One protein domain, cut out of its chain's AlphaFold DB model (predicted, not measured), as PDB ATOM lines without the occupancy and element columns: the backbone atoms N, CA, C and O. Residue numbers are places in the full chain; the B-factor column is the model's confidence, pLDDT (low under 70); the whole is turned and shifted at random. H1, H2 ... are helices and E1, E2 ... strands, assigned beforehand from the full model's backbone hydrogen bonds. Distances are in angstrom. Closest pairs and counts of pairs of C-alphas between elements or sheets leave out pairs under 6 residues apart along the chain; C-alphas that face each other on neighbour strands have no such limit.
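What this domain is: This is residues 3 to 104 of the 251 residues of an uncharacterized protein of Marmota monax (UniProt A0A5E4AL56). A small sheet is built round one long strand, E4, with E1 along one side and E2 and E3 one after the other along the other side; the long helix H2 covers one face and the short helix H3 crosses the other. H1 sits at the sheet's end beside H2, and the tip of the hairpin E3 and E4, residues 33 to 38, sticks out at the opposite end. The 102 printed residues include E1, E2, E3, E4, H1, H2 and H3 in chain order, a mixed class in a branched, mixed sheet. The whole is compact, with a radius of gyration of the C-alphas of 13.7 A, yet elongated, spanning 45 by 28 by 28 A.

Where its parts are: E4, residues 38 to 46, is 26.5 A long, from C-alpha 38 at (150.056, 183.629, 136.741). E1 is residues 3 to 8, 16.3 A; E2, 24 to 26; E3, 30 to 33. H2, residues 58 to 76, is 26.6 A long. H1 is residues 48 to 55 and H3 95 to 102, ending at (139.453, 165.856, 141.694).

How they stand to each other: E1 is parallel to E4 (N 5 to O 42, 2.9 A). E2 and E3 are antiparallel to it (N 45 to O 25, 2.9 A; N 32 to O 39, 2.8 A). H2, 9.6 A high, runs slantwise over E2 and E4, only just, with 3 C-alphas on each; C-alphas Val 26 and Ile 72 are closest, 7.0 A. On the opposite face H3, 8.6 A high, runs across E4, at 69 degrees on the local plane; C-alphas Asp 43 and Thr 98 are closest, 6.2 A. H1 only grazes the sheet and touches H2 only at the corner, C-alphas Ala 54 and Lys 61, 4.6 A. Every O i to N i+4 pair of H1, H2 and H3 is within hydrogen-bond range.

The domain as a whole: C-alphas Ser 17 and Thr 35 are farthest apart, 46.0 A. The printed part has no cut; links E1 to E2 and H2 to H3 are long. Residues 36 and 104 have pLDDT under 70.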
ATOM      1  N   PHE A   3     150.667 173.815 134.566       95.44
ATOM      2  CA  PHE A   3     151.135 172.673 135.344       95.44
ATOM      3  C   PHE A   3     150.073 171.577 135.351       95.44
ATOM      4  O   PHE A   3     148.885 171.850 135.511       95.44
ATOM      5  N   ILE A   4     150.507 170.327 135.192       96.25
ATOM      6  CA  ILE A   4     149.634 169.154 135.254       96.25
ATOM      7  C   ILE A   4     150.114 168.291 136.417       96.25
ATOM      8  O   ILE A   4     151.218 167.744 136.365       96.25
ATOM      9  N   ASN A   5     149.296 168.166 137.459       96.25
ATOM     10  CA  ASN A   5     149.581 167.265 138.570       96.25
ATOM     11  C   ASN A   5     149.078 165.862 138.217       96.25
ATOM     12  O   ASN A   5     147.892 165.676 137.956       96.25
ATOM     13  N   LEU A   6     149.968 164.867 138.226       95.06
ATOM     14  CA  LEU A   6     149.606 163.458 138.049       95.06
ATOM     15  C   LEU A   6     149.482 162.784 139.417       95.06
ATOM     16  O   LEU A   6     150.479 162.503 140.081       95.06
ATOM     17  N   CYS A   7     148.251 162.525 139.840       93.31
ATOM     18  CA  CYS A   7     147.906 162.034 141.167       93.31
ATOM     19  C   CYS A   7     147.487 160.561 141.143       93.31
ATOM     20  O   CYS A   7     146.871 160.071 140.198       93.31
ATOM     21  N   GLN A   8     147.766 159.852 142.234       91.50
ATOM     22  CA  GLN A   8     147.242 158.508 142.468       91.50
ATOM     23  C   GLN A   8     145.950 158.571 143.282       91.50
ATOM     24  O   GLN A   8     145.878 159.282 144.284       91.50
ATOM     25  N   TRP A   9     144.943 157.786 142.900       89.25
ATOM     26  CA  TRP A   9     143.696 157.714 143.648       89.25
ATOM     27  C   TRP A   9     143.052 156.329 143.594       89.25
ATOM     28  O   TRP A   9     142.599 155.867 142.551       89.25
ATOM     29  N   LYS A  10     142.946 155.680 144.762       86.25
ATOM     30  CA  LYS A  10     142.355 154.337 144.924       86.25
ATOM     31  C   LYS A  10     140.880 154.244 144.491       86.25
ATOM     32  O   LYS A  10     140.402 153.143 144.251       86.25
ATOM     33  N   ARG A  11     140.162 155.374 144.377       85.88
ATOM     34  CA  ARG A  11     138.777 155.416 143.866       85.88
ATOM     35  C   ARG A  11     138.694 155.151 142.360       85.88
ATOM     36  O   ARG A  11     137.636 154.764 141.875       85.88
ATOM     37  N   ILE A  12     139.787 155.352 141.626       89.81
ATOM     38  CA  ILE A  12     139.825 155.106 140.187       89.81
ATOM     39  C   ILE A  12     140.064 153.613 139.960       89.81
ATOM     40  O   ILE A  12     141.047 153.071 140.476       89.81
ATOM     41  N   PRO A  13     139.192 152.925 139.203       89.88
ATOM     42  CA  PRO A  13     139.354 151.504 138.948       89.88
ATOM     43  C   PRO A  13     140.619 151.240 138.129       89.88
ATOM     44  O   PRO A  13     140.973 152.008 137.232       89.88
ATOM     45  N   ALA A  14     141.289 150.126 138.414       91.12
ATOM     46  CA  ALA A  14     142.369 149.649 137.564       91.12
ATOM     47  C   ALA A  14     141.818 149.227 136.184       91.12
ATOM     48  O   ALA A  14     140.669 148.771 136.088       91.12
ATOM     49  N   PRO A  15     142.609 149.339 135.101       89.56
ATOM     50  CA  PRO A  15     142.231 148.794 133.805       89.56
ATOM     51  C   PRO A  15     141.996 147.285 133.901       89.56
ATOM     52  O   PRO A  15     142.748 146.563 134.552       89.56
ATOM     53  N   LYS A  16     140.970 146.791 133.204       88.44
ATOM     54  CA  LYS A  16     140.601 145.365 133.229       88.44
ATOM     55  C   LYS A  16     141.657 144.459 132.582       88.44
ATOM     56  O   LYS A  16     141.745 143.283 132.916       88.44
ATOM     57  N   SER A  17     142.431 144.987 131.635       87.31
ATOM     58  CA  SER A  17     143.596 144.327 131.035       87.31
ATOM     59  C   SER A  17     144.496 145.362 130.348       87.31
ATOM     60  O   SER A  17     144.115 146.524 130.215       87.31
ATOM     61  N   LEU A  18     145.652 144.925 129.839       82.44
ATOM     62  CA  LEU A  18     146.598 145.764 129.087       82.44
ATOM     63  C   LEU A  18     146.034 146.339 127.776       82.44
ATOM     64  O   LEU A  18     146.600 147.280 127.231       82.44
ATOM     65  N   THR A  19     144.952 145.764 127.250       84.06
ATOM     66  CA  THR A  19     144.318 146.204 125.998       84.06
ATOM     67  C   THR A  19     143.122 147.120 126.235       84.06
ATOM     68  O   THR A  19     142.568 147.655 125.278       84.06
ATOM     69  N   HIS A  20     142.683 147.274 127.487       88.19
ATOM     70  CA  HIS A  20     141.580 148.165 127.824       88.19
ATOM     71  C   HIS A  20     142.086 149.598 128.027       88.19
ATOM     72  O   HIS A  20     143.207 149.783 128.504       88.19
ATOM     73  N   PRO A  21     141.256 150.613 127.720       87.69
ATOM     74  CA  PRO A  21     141.584 152.001 128.019       87.69
ATOM     75  C   PRO A  21     141.899 152.199 129.503       87.69
ATOM     76  O   PRO A  21     141.271 151.583 130.369       87.69
ATOM     77  N   VAL A  22     142.857 153.078 129.786       91.50
ATOM     78  CA  VAL A  22     143.243 153.435 131.151       91.50
ATOM     79  C   VAL A  22     142.241 154.449 131.709       91.50
ATOM     80  O   VAL A  22     142.132 155.539 131.144       91.50
ATOM     81  N   PRO A  23     141.515 154.140 132.801       92.25
ATOM     82  CA  PRO A  23     140.628 155.107 133.436       92.25
ATOM     83  C   PRO A  23     141.429 156.233 134.093       92.25
ATOM     84  O   PRO A  23     142.438 155.980 134.757       92.25
ATOM     85  N   LEU A  24     140.948 157.465 133.941       93.62
ATOM     86  CA  LEU A  24     141.504 158.643 134.595       93.62
ATOM     87  C   LEU A  24     140.406 159.674 134.869       93.62
ATOM     88  O   LEU A  24     139.349 159.643 134.236       93.62
ATOM     89  N   ILE A  25     140.659 160.577 135.810       92.62
ATOM     90  CA  ILE A  25     139.794 161.728 136.098       92.62
ATOM     91  C   ILE A  25     140.599 162.984 135.810       92.62
ATOM     92  O   ILE A  25     141.702 163.126 136.337       92.62
ATOM     93  N   VAL A  26     140.049 163.879 134.991       93.81
ATOM     94  CA  VAL A  26     140.616 165.205 134.738       93.81
ATOM     95  C   VAL A  26     139.840 166.215 135.570       93.81
ATOM     96  O   VAL A  26     138.620 166.332 135.463       93.81
ATOM     97  N   GLY A  27     140.562 166.904 136.435       92.62
ATOM     98  CA  GLY A  27     140.078 168.001 137.243       92.62
ATOM     99  C   GLY A  27     139.825 169.268 136.429       92.62
ATOM    100  O   GLY A  27     140.273 169.407 135.289       92.62
ATOM    101  N   ARG A  28     139.106 170.223 137.022       92.88
ATOM    102  CA  ARG A  28     138.879 171.525 136.377       92.88
ATOM    103  C   ARG A  28     140.193 172.323 136.339       92.88
ATOM    104  O   ARG A  28     140.918 172.305 137.336       92.88
ATOM    105  N   PRO A  29     140.493 173.052 135.250       94.06
ATOM    106  CA  PRO A  29     141.585 174.018 135.249       94.06
ATOM    107  C   PRO A  29     141.370 175.094 136.311       94.06
ATOM    108  O   PRO A  29     140.272 175.639 136.429       94.06
ATOM    109  N   GLU A  30     142.417 175.404 137.068       93.06
ATOM    110  CA  GLU A  30     142.406 176.468 138.070       93.06
ATOM    111  C   GLU A  30     143.511 177.476 137.767       93.06
ATOM    112  O   GLU A  30     144.693 177.130 137.778       93.06
ATOM    113  N   ASP A  31     143.115 178.720 137.500       92.25
ATOM    114  CA  ASP A  31     144.041 179.834 137.322       92.25
ATOM    115  C   ASP A  31     144.459 180.381 138.686       92.25
ATOM    116  O   ASP A  31     143.629 180.764 139.513       92.25
ATOM    117  N   ILE A  32     145.766 180.414 138.918       89.94
ATOM    118  CA  ILE A  32     146.385 180.842 140.165       89.94
ATOM    119  C   ILE A  32     147.247 182.066 139.876       89.94
ATOM    120  O   ILE A  32     148.106 182.058 138.992       89.94
ATOM    121  N   SER A  33     147.013 183.119 140.653       86.75
ATOM    122  CA  SER A  33     147.858 184.307 140.701       86.75
ATOM    123  C   SER A  33     148.652 184.303 142.005       86.75
ATOM    124  O   SER A  33     148.108 184.615 143.066       86.75
ATOM    125  N   GLU A  34     149.932 183.949 141.928       81.31
ATOM    126  CA  GLU A  34     150.894 184.196 143.005       81.31
ATOM    127  C   GLU A  34     151.528 185.581 142.805       81.31
ATOM    128  O   GLU A  34     151.385 186.191 141.747       81.31
ATOM    129  N   THR A  35     152.217 186.109 143.820       70.94
ATOM    130  CA  THR A  35     152.701 187.506 143.901       70.94
ATOM    131  C   THR A  35     153.538 188.000 142.713       70.94
ATOM    132  O   THR A  35     153.830 189.192 142.633       70.94
ATOM    133  N   SER A  36     153.959 187.119 141.806       69.50
ATOM    134  CA  SER A  36     154.801 187.461 140.655       69.50
ATOM    135  C   SER A  36     154.440 186.729 139.361       69.50
ATOM    136  O   SER A  36     154.905 187.154 138.310       69.50
ATOM    137  N   ASP A  37     153.607 185.685 139.411       82.06
ATOM    138  CA  ASP A  37     153.340 184.812 138.268       82.06
ATOM    139  C   ASP A  37     151.882 184.354 138.231       82.06
ATOM    140  O   ASP A  37     151.269 184.045 139.256       82.06
ATOM    141  N   THR A  38     151.346 184.260 137.013       90.25
ATOM    142  CA  THR A  38     150.056 183.629 136.741       90.25
ATOM    143  C   THR A  38     150.257 182.300 136.026       90.25
ATOM    144  O   THR A  38     150.964 182.172 135.014       90.25
ATOM    145  N   TYR A  39     149.636 181.265 136.569       92.88
ATOM    146  CA  TYR A  39     149.728 179.926 136.017       92.88
ATOM    147  C   TYR A  39     148.429 179.161 136.225       92.88
ATOM    148  O   TYR A  39     147.661 179.449 137.132       92.88
ATOM    149  N   THR A  40     148.204 178.167 135.378       94.19
ATOM    150  CA  THR A  40     147.046 177.282 135.450       94.19
ATOM    151  C   THR A  40     147.504 175.930 135.975       94.19
ATOM    152  O   THR A  40     148.569 175.441 135.581       94.19
ATOM    153  N   VAL A  41     146.712 175.312 136.845       95.56
ATOM    154  CA  VAL A  41     146.922 173.938 137.312       95.56
ATOM    155  C   VAL A  41     145.764 173.067 136.854       95.56
ATOM    156  O   VAL A  41     144.604 173.456 136.969       95.56
ATOM    157  N   ILE A  42     146.081 171.882 136.337       95.69
ATOM    158  CA  ILE A  42     145.113 170.820 136.066       95.69
ATOM    159  C   ILE A  42     145.536 169.592 136.865       95.69
ATOM    160  O   ILE A  42     146.647 169.084 136.706       95.69
ATOM    161  N   ASP A  43     144.641 169.105 137.715       96.19
ATOM    162  CA  ASP A  43     144.865 167.887 138.484       96.19
ATOM    163  C   ASP A  43     144.309 166.690 137.713       96.19
ATOM    164  O   ASP A  43     143.158 166.694 137.290       96.19
ATOM    165  N   VAL A  44     145.117 165.651 137.514       95.81
ATOM    166  CA  VAL A  44     144.705 164.422 136.831       95.81
ATOM    167  C   VAL A  44     144.980 163.240 137.733       95.81
ATOM    168  O   VAL A  44     146.109 163.031 138.166       95.81
ATOM    169  N   ALA A  45     143.961 162.430 137.990       95.50
ATOM    170  CA  ALA A  45     144.093 161.253 138.828       95.50
ATOM    171  C   ALA A  45     144.055 159.958 138.016       95.50
ATOM    172  O   ALA A  45     143.249 159.799 137.099       95.50
ATOM    173  N   TYR A  46     144.896 159.010 138.425       95.12
ATOM    174  CA  TYR A  46     144.980 157.645 137.919       95.12
ATOM    175  C   TYR A  46     144.837 156.632 139.051       95.12
ATOM    176  O   TYR A  46     145.071 156.935 140.223       95.12
ATOM    177  N   ASN A  47     144.525 155.388 138.696       93.94
ATOM    178  CA  ASN A  47     144.715 154.282 139.625       93.94
ATOM    179  C   ASN A  47     146.214 154.175 140.029       93.94
ATOM    180  O   ASN A  47     147.076 154.300 139.150       93.94
ATOM    181  N   PRO A  48     146.548 153.933 141.316       92.62
ATOM    182  CA  PRO A  48     147.937 153.884 141.787       92.62
ATOM    183  C   PRO A  48     148.837 152.906 141.018       92.62
ATOM    184  O   PRO A  48     149.996 153.225 140.751       92.62
ATOM    185  N   ASP A  49     148.306 151.754 140.600       92.00
ATOM    186  CA  ASP A  49     149.085 150.705 139.929       92.00
ATOM    187  C   ASP A  49     149.629 151.178 138.571       92.00
ATOM    188  O   ASP A  49     150.698 150.748 138.123       92.00
ATOM    189  N   ILE A  50     148.925 152.113 137.927       92.44
ATOM    190  CA  ILE A  50     149.318 152.700 136.643       92.44
ATOM    191  C   ILE A  50     150.517 153.624 136.814       92.44
ATOM    192  O   ILE A  50     151.502 153.477 136.087       92.44
ATOM    193  N   LEU A  51     150.469 154.525 137.799       91.06
ATOM    194  CA  LEU A  51     151.578 155.440 138.066       91.06
ATOM    195  C   LEU A  51     152.825 154.680 138.524       91.06
ATOM    196  O   LEU A  51     153.909 154.927 138.003       91.06
ATOM    197  N   GLN A  52     152.668 153.688 139.404       90.75
ATOM    198  CA  GLN A  52     153.786 152.861 139.873       90.75
ATOM    199  C   GLN A  52     154.428 152.035 138.752       90.75
ATOM    200  O   GLN A  52     155.635 151.786 138.767       90.75
ATOM    201  N   THR A  53     153.636 151.583 137.777       89.38
ATOM    202  CA  THR A  53     154.161 150.866 136.609       89.38
ATOM    203  C   THR A  53     154.903 151.808 135.663       89.38
ATOM    204  O   THR A  53     155.952 151.437 135.137       89.38
ATOM    205  N   ALA A  54     154.379 153.019 135.459       90.81
ATOM    206  CA  ALA A  54     154.997 154.032 134.612       90.81
ATOM    207  C   ALA A  54     156.290 154.596 135.221       90.81
ATOM    208  O   ALA A  54     157.243 154.856 134.499       90.81
ATOM    209  N   GLU A  55     156.371 154.734 136.545       88.88
ATOM    210  CA  GLU A  55     157.557 155.266 137.230       88.88
ATOM    211  C   GLU A  55     158.819 154.418 137.000       88.88
ATOM    212  O   GLU A  55     159.926 154.947 136.943       88.88
ATOM    213  N   LYS A  56     158.653 153.105 136.809       91.94
ATOM    214  CA  LYS A  56     159.754 152.148 136.612       91.94
ATOM    215  C   LYS A  56     160.299 152.116 135.182       91.94
ATOM    216  O   LYS A  56     161.319 151.474 134.944       91.94
ATOM    217  N   ASP A  57     159.617 152.746 134.229       93.31
ATOM    218  CA  ASP A  57     159.908 152.637 132.800       93.31
ATOM    219  C   ASP A  57     159.699 153.990 132.113       93.31
ATOM    220  O   ASP A  57     158.577 154.471 131.959       93.31
ATOM    221  N   GLN A  58     160.796 154.595 131.657       92.69
ATOM    222  CA  GLN A  58     160.773 155.928 131.059       92.69
ATOM    223  C   GLN A  58     159.894 156.010 129.798       92.69
ATOM    224  O   GLN A  58     159.293 157.055 129.548       92.69
ATOM    225  N   VAL A  59     159.777 154.925 129.023       93.56
ATOM    226  CA  VAL A  59     158.921 154.882 127.826       93.56
ATOM    227  C   VAL A  59     157.452 154.884 128.237       93.56
ATOM    228  O   VAL A  59     156.661 155.651 127.689       93.56
ATOM    229  N   LYS A  60     157.084 154.088 129.247       91.94
ATOM    230  CA  LYS A  60     155.714 154.087 129.791       91.94
ATOM    231  C   LYS A  60     155.365 155.414 130.452       91.94
ATOM    232  O   LYS A  60     154.236 155.879 130.312       91.94
ATOM    233  N   LYS A  61     156.326 156.038 131.136       93.31
ATOM    234  CA  LYS A  61     156.175 157.375 131.720       93.31
ATOM    235  C   LYS A  61     155.857 158.417 130.654       93.31
ATOM    236  O   LYS A  61     154.880 159.147 130.793       93.31
ATOM    237  N   ASP A  62     156.636 158.453 129.576       94.12
ATOM    238  CA  ASP A  62     156.407 159.372 128.459       94.12
ATOM    239  C   ASP A  62     155.062 159.109 127.764       94.12
ATOM    240  O   ASP A  62     154.300 160.040 127.497       94.12
ATOM    241  N   GLN A  63     154.716 157.837 127.546       92.88
ATOM    242  CA  GLN A  63     153.424 157.451 126.981       92.88
ATOM    243  C   GLN A  63     152.252 157.911 127.861       92.88
ATOM    244  O   GLN A  63     151.263 158.429 127.338       92.88
ATOM    245  N   LEU A  64     152.362 157.756 129.182       94.12
ATOM    246  CA  LEU A  64     151.347 158.188 130.138       94.12
ATOM    247  C   LEU A  64     151.169 159.715 130.127       94.12
ATOM    248  O   LEU A  64     150.036 160.201 130.130       94.12
ATOM    249  N   VAL A  65     152.269 160.474 130.071       95.19
ATOM    250  CA  VAL A  65     152.222 161.941 129.968       95.19
ATOM    251  C   VAL A  65     151.523 162.359 128.675       95.19
ATOM    252  O   VAL A  65     150.564 163.126 128.724       95.19
ATOM    253  N   LYS A  66     151.916 161.791 127.530       94.25
ATOM    254  CA  LYS A  66     151.294 162.083 126.226       94.25
ATOM    255  C   LYS A  66     149.807 161.738 126.191       94.25
ATOM    256  O   LYS A  66     149.009 162.518 125.680       94.25
ATOM    257  N   MET A  67     149.425 160.593 126.756       94.25
ATOM    258  CA  MET A  67     148.021 160.196 126.879       94.25
ATOM    259  C   MET A  67     147.237 161.185 127.749       94.25
ATOM    260  O   MET A  67     146.128 161.567 127.383       94.25
ATOM    261  N   THR A  68     147.827 161.641 128.859       95.94
ATOM    262  CA  THR A  68     147.214 162.652 129.731       95.94
ATOM    263  C   THR A  68     146.994 163.966 128.991       95.94
ATOM    264  O   THR A  68     145.897 164.513 129.031       95.94
ATOM    265  N   MET A  69     148.018 164.455 128.289       95.75
ATOM    266  CA  MET A  69     147.946 165.699 127.521       95.75
ATOM    267  C   MET A  69     146.840 165.630 126.469       95.75
ATOM    268  O   MET A  69     145.980 166.502 126.442       95.75
ATOM    269  N   LYS A  70     146.791 164.543 125.694       93.94
ATOM    270  CA  LYS A  70     145.727 164.319 124.710       93.94
ATOM    271  C   LYS A  70     144.334 164.301 125.351       93.94
ATOM    272  O   LYS A  70     143.406 164.902 124.827       93.94
ATOM    273  N   CYS A  71     144.190 163.647 126.504       93.31
ATOM    274  CA  CYS A  71     142.921 163.613 127.225       93.31
ATOM    275  C   CYS A  71     142.481 165.008 127.699       93.31
ATOM    276  O   CYS A  71     141.293 165.320 127.664       93.31
ATOM    277  N   ILE A  72     143.424 165.849 128.134       94.50
ATOM    278  CA  ILE A  72     143.159 167.243 128.510       94.50
ATOM    279  C   ILE A  72     142.714 168.054 127.289       94.50
ATOM    280  O   ILE A  72     141.718 168.768 127.373       94.50
ATOM    281  N   GLU A  73     143.410 167.929 126.157       94.56
ATOM    282  CA  GLU A  73     143.040 168.609 124.908       94.56
ATOM    283  C   GLU A  73     141.613 168.244 124.476       94.56
ATOM    284  O   GLU A  73     140.805 169.125 124.191       94.56
ATOM    285  N   GLU A  74     141.270 166.953 124.512       92.06
ATOM    286  CA  GLU A  74     139.947 166.450 124.124       92.06
ATOM    287  C   GLU A  74     138.832 166.880 125.097       92.06
ATOM    288  O   GLU A  74     137.774 167.335 124.655       92.06
ATOM    289  N   GLN A  75     139.043 166.752 126.413       91.62
ATOM    290  CA  GLN A  75     138.000 167.030 127.413       91.62
ATOM    291  C   GLN A  75     137.803 168.519 127.690       91.62
ATOM    292  O   GLN A  75     136.680 168.954 127.937       91.62
ATOM    293  N   LEU A  76     138.886 169.295 127.675       90.50
ATOM    294  CA  LEU A  76     138.882 170.694 128.101       90.50
ATOM    295  C   LEU A  76     139.050 171.672 126.931       90.50
ATOM    296  O   LEU A  76     139.068 172.878 127.159       90.50
ATOM    297  N   GLN A  77     139.150 171.173 125.692       87.88
ATOM    298  CA  GLN A  77     139.329 171.980 124.476       87.88
ATOM    299  C   GLN A  77     140.595 172.857 124.519       87.88
ATOM    300  O   GLN A  77     140.640 173.952 123.959       87.88
ATOM    301  N   PHE A  78     141.641 172.371 125.195       87.88
ATOM    302  CA  PHE A  78     142.966 172.991 125.192       87.88
ATOM    303  C   PHE A  78     143.753 172.587 123.940       87.88
ATOM    304  O   PHE A  78     143.518 171.543 123.341       87.88
ATOM    305  N   THR A  79     144.745 173.397 123.577       92.12
ATOM    306  CA  THR A  79     145.833 172.990 122.677       92.12
ATOM    307  C   THR A  79     147.131 173.065 123.464       92.12
ATOM    308  O   THR A  79     147.514 174.144 123.924       92.12
ATOM    309  N   LEU A  80     147.785 171.926 123.668       93.69
ATOM    310  CA  LEU A  80     149.002 171.830 124.464       93.69
ATOM    311  C   LEU A  80     150.233 171.780 123.557       93.69
ATOM    312  O   LEU A  80     150.218 171.232 122.457       93.69
ATOM    313  N   SER A  81     151.344 172.340 124.037       92.38
ATOM    314  CA  SER A  81     152.638 172.121 123.387       92.38
ATOM    315  C   SER A  81     152.999 170.641 123.456       92.38
ATOM    316  O   SER A  81     152.820 170.020 124.495       92.38
ATOM    317  N   HIS A  82     153.591 170.079 122.401       87.12
ATOM    318  CA  HIS A  82     154.099 168.701 122.427       87.12
ATOM    319  C   HIS A  82     155.324 168.513 123.336       87.12
ATOM    320  O   HIS A  82     155.714 167.380 123.621       87.12
ATOM    321  N   THR A  83     155.954 169.606 123.770       92.06
ATOM    322  CA  THR A  83     157.093 169.588 124.689       92.06
ATOM    323  C   THR A  83     156.632 169.783 126.129       92.06
ATOM    324  O   THR A  83     155.827 170.664 126.424       92.06
ATOM    325  N   TYR A  84     157.177 168.975 127.038       94.12
ATOM    326  CA  TYR A  84     156.919 169.071 128.472       94.12
ATOM    327  C   TYR A  84     158.220 168.935 129.266       94.12
ATOM    328  O   TYR A  84     159.217 168.401 128.776       94.12
ATOM    329  N   HIS A  85     158.199 169.408 130.510       93.88
ATOM    330  CA  HIS A  85     159.290 169.246 131.464       93.88
ATOM    331  C   HIS A  85     158.733 168.701 132.779       93.88
ATOM    332  O   HIS A  85     157.716 169.181 133.274       93.88
ATOM    333  N   ILE A  86     159.413 167.714 133.361       92.19
ATOM    334  CA  ILE A  86     159.035 167.147 134.659       92.19
ATOM    335  C   ILE A  86     159.658 167.999 135.761       92.19
ATOM    336  O   ILE A  86     160.877 168.141 135.835       92.19
ATOM    337  N   THR A  87     158.825 168.594 136.603       90.94
ATOM    338  CA  THR A  87     159.255 169.455 137.710       90.94
ATOM    339  C   THR A  87     159.943 168.654 138.815       90.94
ATOM    340  O   THR A  87     159.741 167.449 138.946       90.94
ATOM    341  N   LYS A  88     160.774 169.331 139.620       85.69
ATOM    342  CA  LYS A  88     161.425 168.716 140.791       85.69
ATOM    343  C   LYS A  88     160.447 168.521 141.953       85.69
ATOM    344  O   LYS A  88     160.484 167.501 142.631       85.69
ATOM    345  N   PHE A  89     159.540 169.478 142.145       84.31
ATOM    346  CA  PHE A  89     158.460 169.351 143.119       84.31
ATOM    347  C   PHE A  89     157.431 168.306 142.667       84.31
ATOM    348  O   PHE A  89     157.190 168.124 141.470       84.31
ATOM    349  N   ARG A  90     156.817 167.631 143.647       86.25
ATOM    350  CA  ARG A  90     155.868 166.525 143.423       86.25
ATOM    351  C   ARG A  90     154.456 166.980 143.068       86.25
ATOM    352  O   ARG A  90     153.732 166.239 142.413       86.25
ATOM    353  N   ILE A  91     154.062 168.158 143.538       91.00
ATOM    354  CA  ILE A  91     152.718 168.707 143.390       91.00
ATOM    355  C   ILE A  91     152.818 170.227 143.296       91.00
ATOM    356  O   ILE A  91     153.601 170.830 144.030       91.00
ATOM    357  N   LYS A  92     152.069 170.846 142.379       92.81
ATOM    358  CA  LYS A  92     151.888 172.302 142.368       92.81
ATOM    359  C   LYS A  92     150.647 172.655 143.186       92.81
ATOM    360  O   LYS A  92     149.549 172.220 142.839       92.81
ATOM    361  N   GLY A  93     150.840 173.449 144.241       89.56
ATOM    362  CA  GLY A  93     149.806 173.822 145.211       89.56
ATOM    363  C   GLY A  93     149.560 172.754 146.284       89.56
ATOM    364  O   GLY A  93     150.270 171.750 146.350       89.56
ATOM    365  N   SER A  94     148.527 172.963 147.102       91.00
ATOM    366  CA  SER A  94     148.238 172.121 148.268       91.00
ATOM    367  C   SER A  94     147.528 170.803 147.929       91.00
ATOM    368  O   SER A  94     146.793 170.683 146.934       91.00
ATOM    369  N   ILE A  95     147.702 169.796 148.787       92.06
ATOM    370  CA  ILE A  95     147.041 168.487 148.684       92.06
ATOM    371  C   ILE A  95     145.527 168.650 148.820       92.06
ATOM    372  O   ILE A  95     144.769 168.027 148.069       92.06
ATOM    373  N   GLN A  96     145.069 169.492 149.747       89.88
ATOM    374  CA  GLN A  96     143.639 169.702 149.971       89.88
ATOM    375  C   GLN A  96     142.943 170.298 148.742       89.88
ATOM    376  O   GLN A  96     141.890 169.789 148.348       89.88
ATOM    377  N   ARG A  97     143.545 171.311 148.103       91.38
ATOM    378  CA  ARG A  97     143.048 171.891 146.843       91.38
ATOM    379  C   ARG A  97     142.947 170.816 145.763       91.38
ATOM    380  O   ARG A  97     141.885 170.623 145.182       91.38
ATOM    381  N   THR A  98     144.031 170.067 145.565       91.75
ATOM    382  CA  THR A  98     144.111 168.979 144.579       91.75
ATOM    383  C   THR A  98     142.986 167.962 144.772       91.75
ATOM    384  O   THR A  98     142.287 167.585 143.833       91.75
ATOM    385  N   LYS A  99     142.760 167.533 146.020       89.31
ATOM    386  CA  LYS A  99     141.718 166.557 146.359       89.31
ATOM    387  C   LYS A  99     140.318 167.116 146.112       89.31
ATOM    388  O   LYS A  99     139.480 166.406 145.565       89.31
ATOM    389  N   GLN A 100     140.064 168.372 146.480       89.69
ATOM    390  CA  GLN A 100     138.784 169.042 146.220       89.69
ATOM    391  C   GLN A 100     138.499 169.162 144.719       89.69
ATOM    392  O   GLN A 100     137.379 168.889 144.295       89.69
ATOM    393  N   ASN A 101     139.512 169.510 143.926       91.56
ATOM    394  CA  ASN A 101     139.403 169.625 142.476       91.56
ATOM    395  C   ASN A 101     139.001 168.284 141.835       91.56
ATOM    396  O   ASN A 101     138.019 168.205 141.093       91.56
ATOM    397  N   LEU A 102     139.693 167.205 142.212       90.50
ATOM    398  CA  LEU A 102     139.453 165.856 141.694       90.50
ATOM    399  C   LEU A 102     138.122 165.238 142.155       90.50
ATOM    400  O   LEU A 102     137.578 164.372 141.471       90.50
ATOM    401  N   MET A 103     137.578 165.658 143.300       85.69
ATOM    402  CA  MET A 103     136.276 165.184 143.790       85.69
ATOM    403  C   MET A 103     135.083 165.695 142.975       85.69
ATOM    404  O   MET A 103     133.988 165.148 143.118       85.69
ATOM    405  N   GLY A 104     135.267 166.699 142.111       68.62
ATOM    406  CA  GLY A 104     134.147 167.368 141.448       68.62
ATOM    407  C   GLY A 104     133.194 168.013 142.466       68.62
ATOM    408  O   GLY A 104     133.483 168.080 143.658       68.62
TER     409      GLY A 104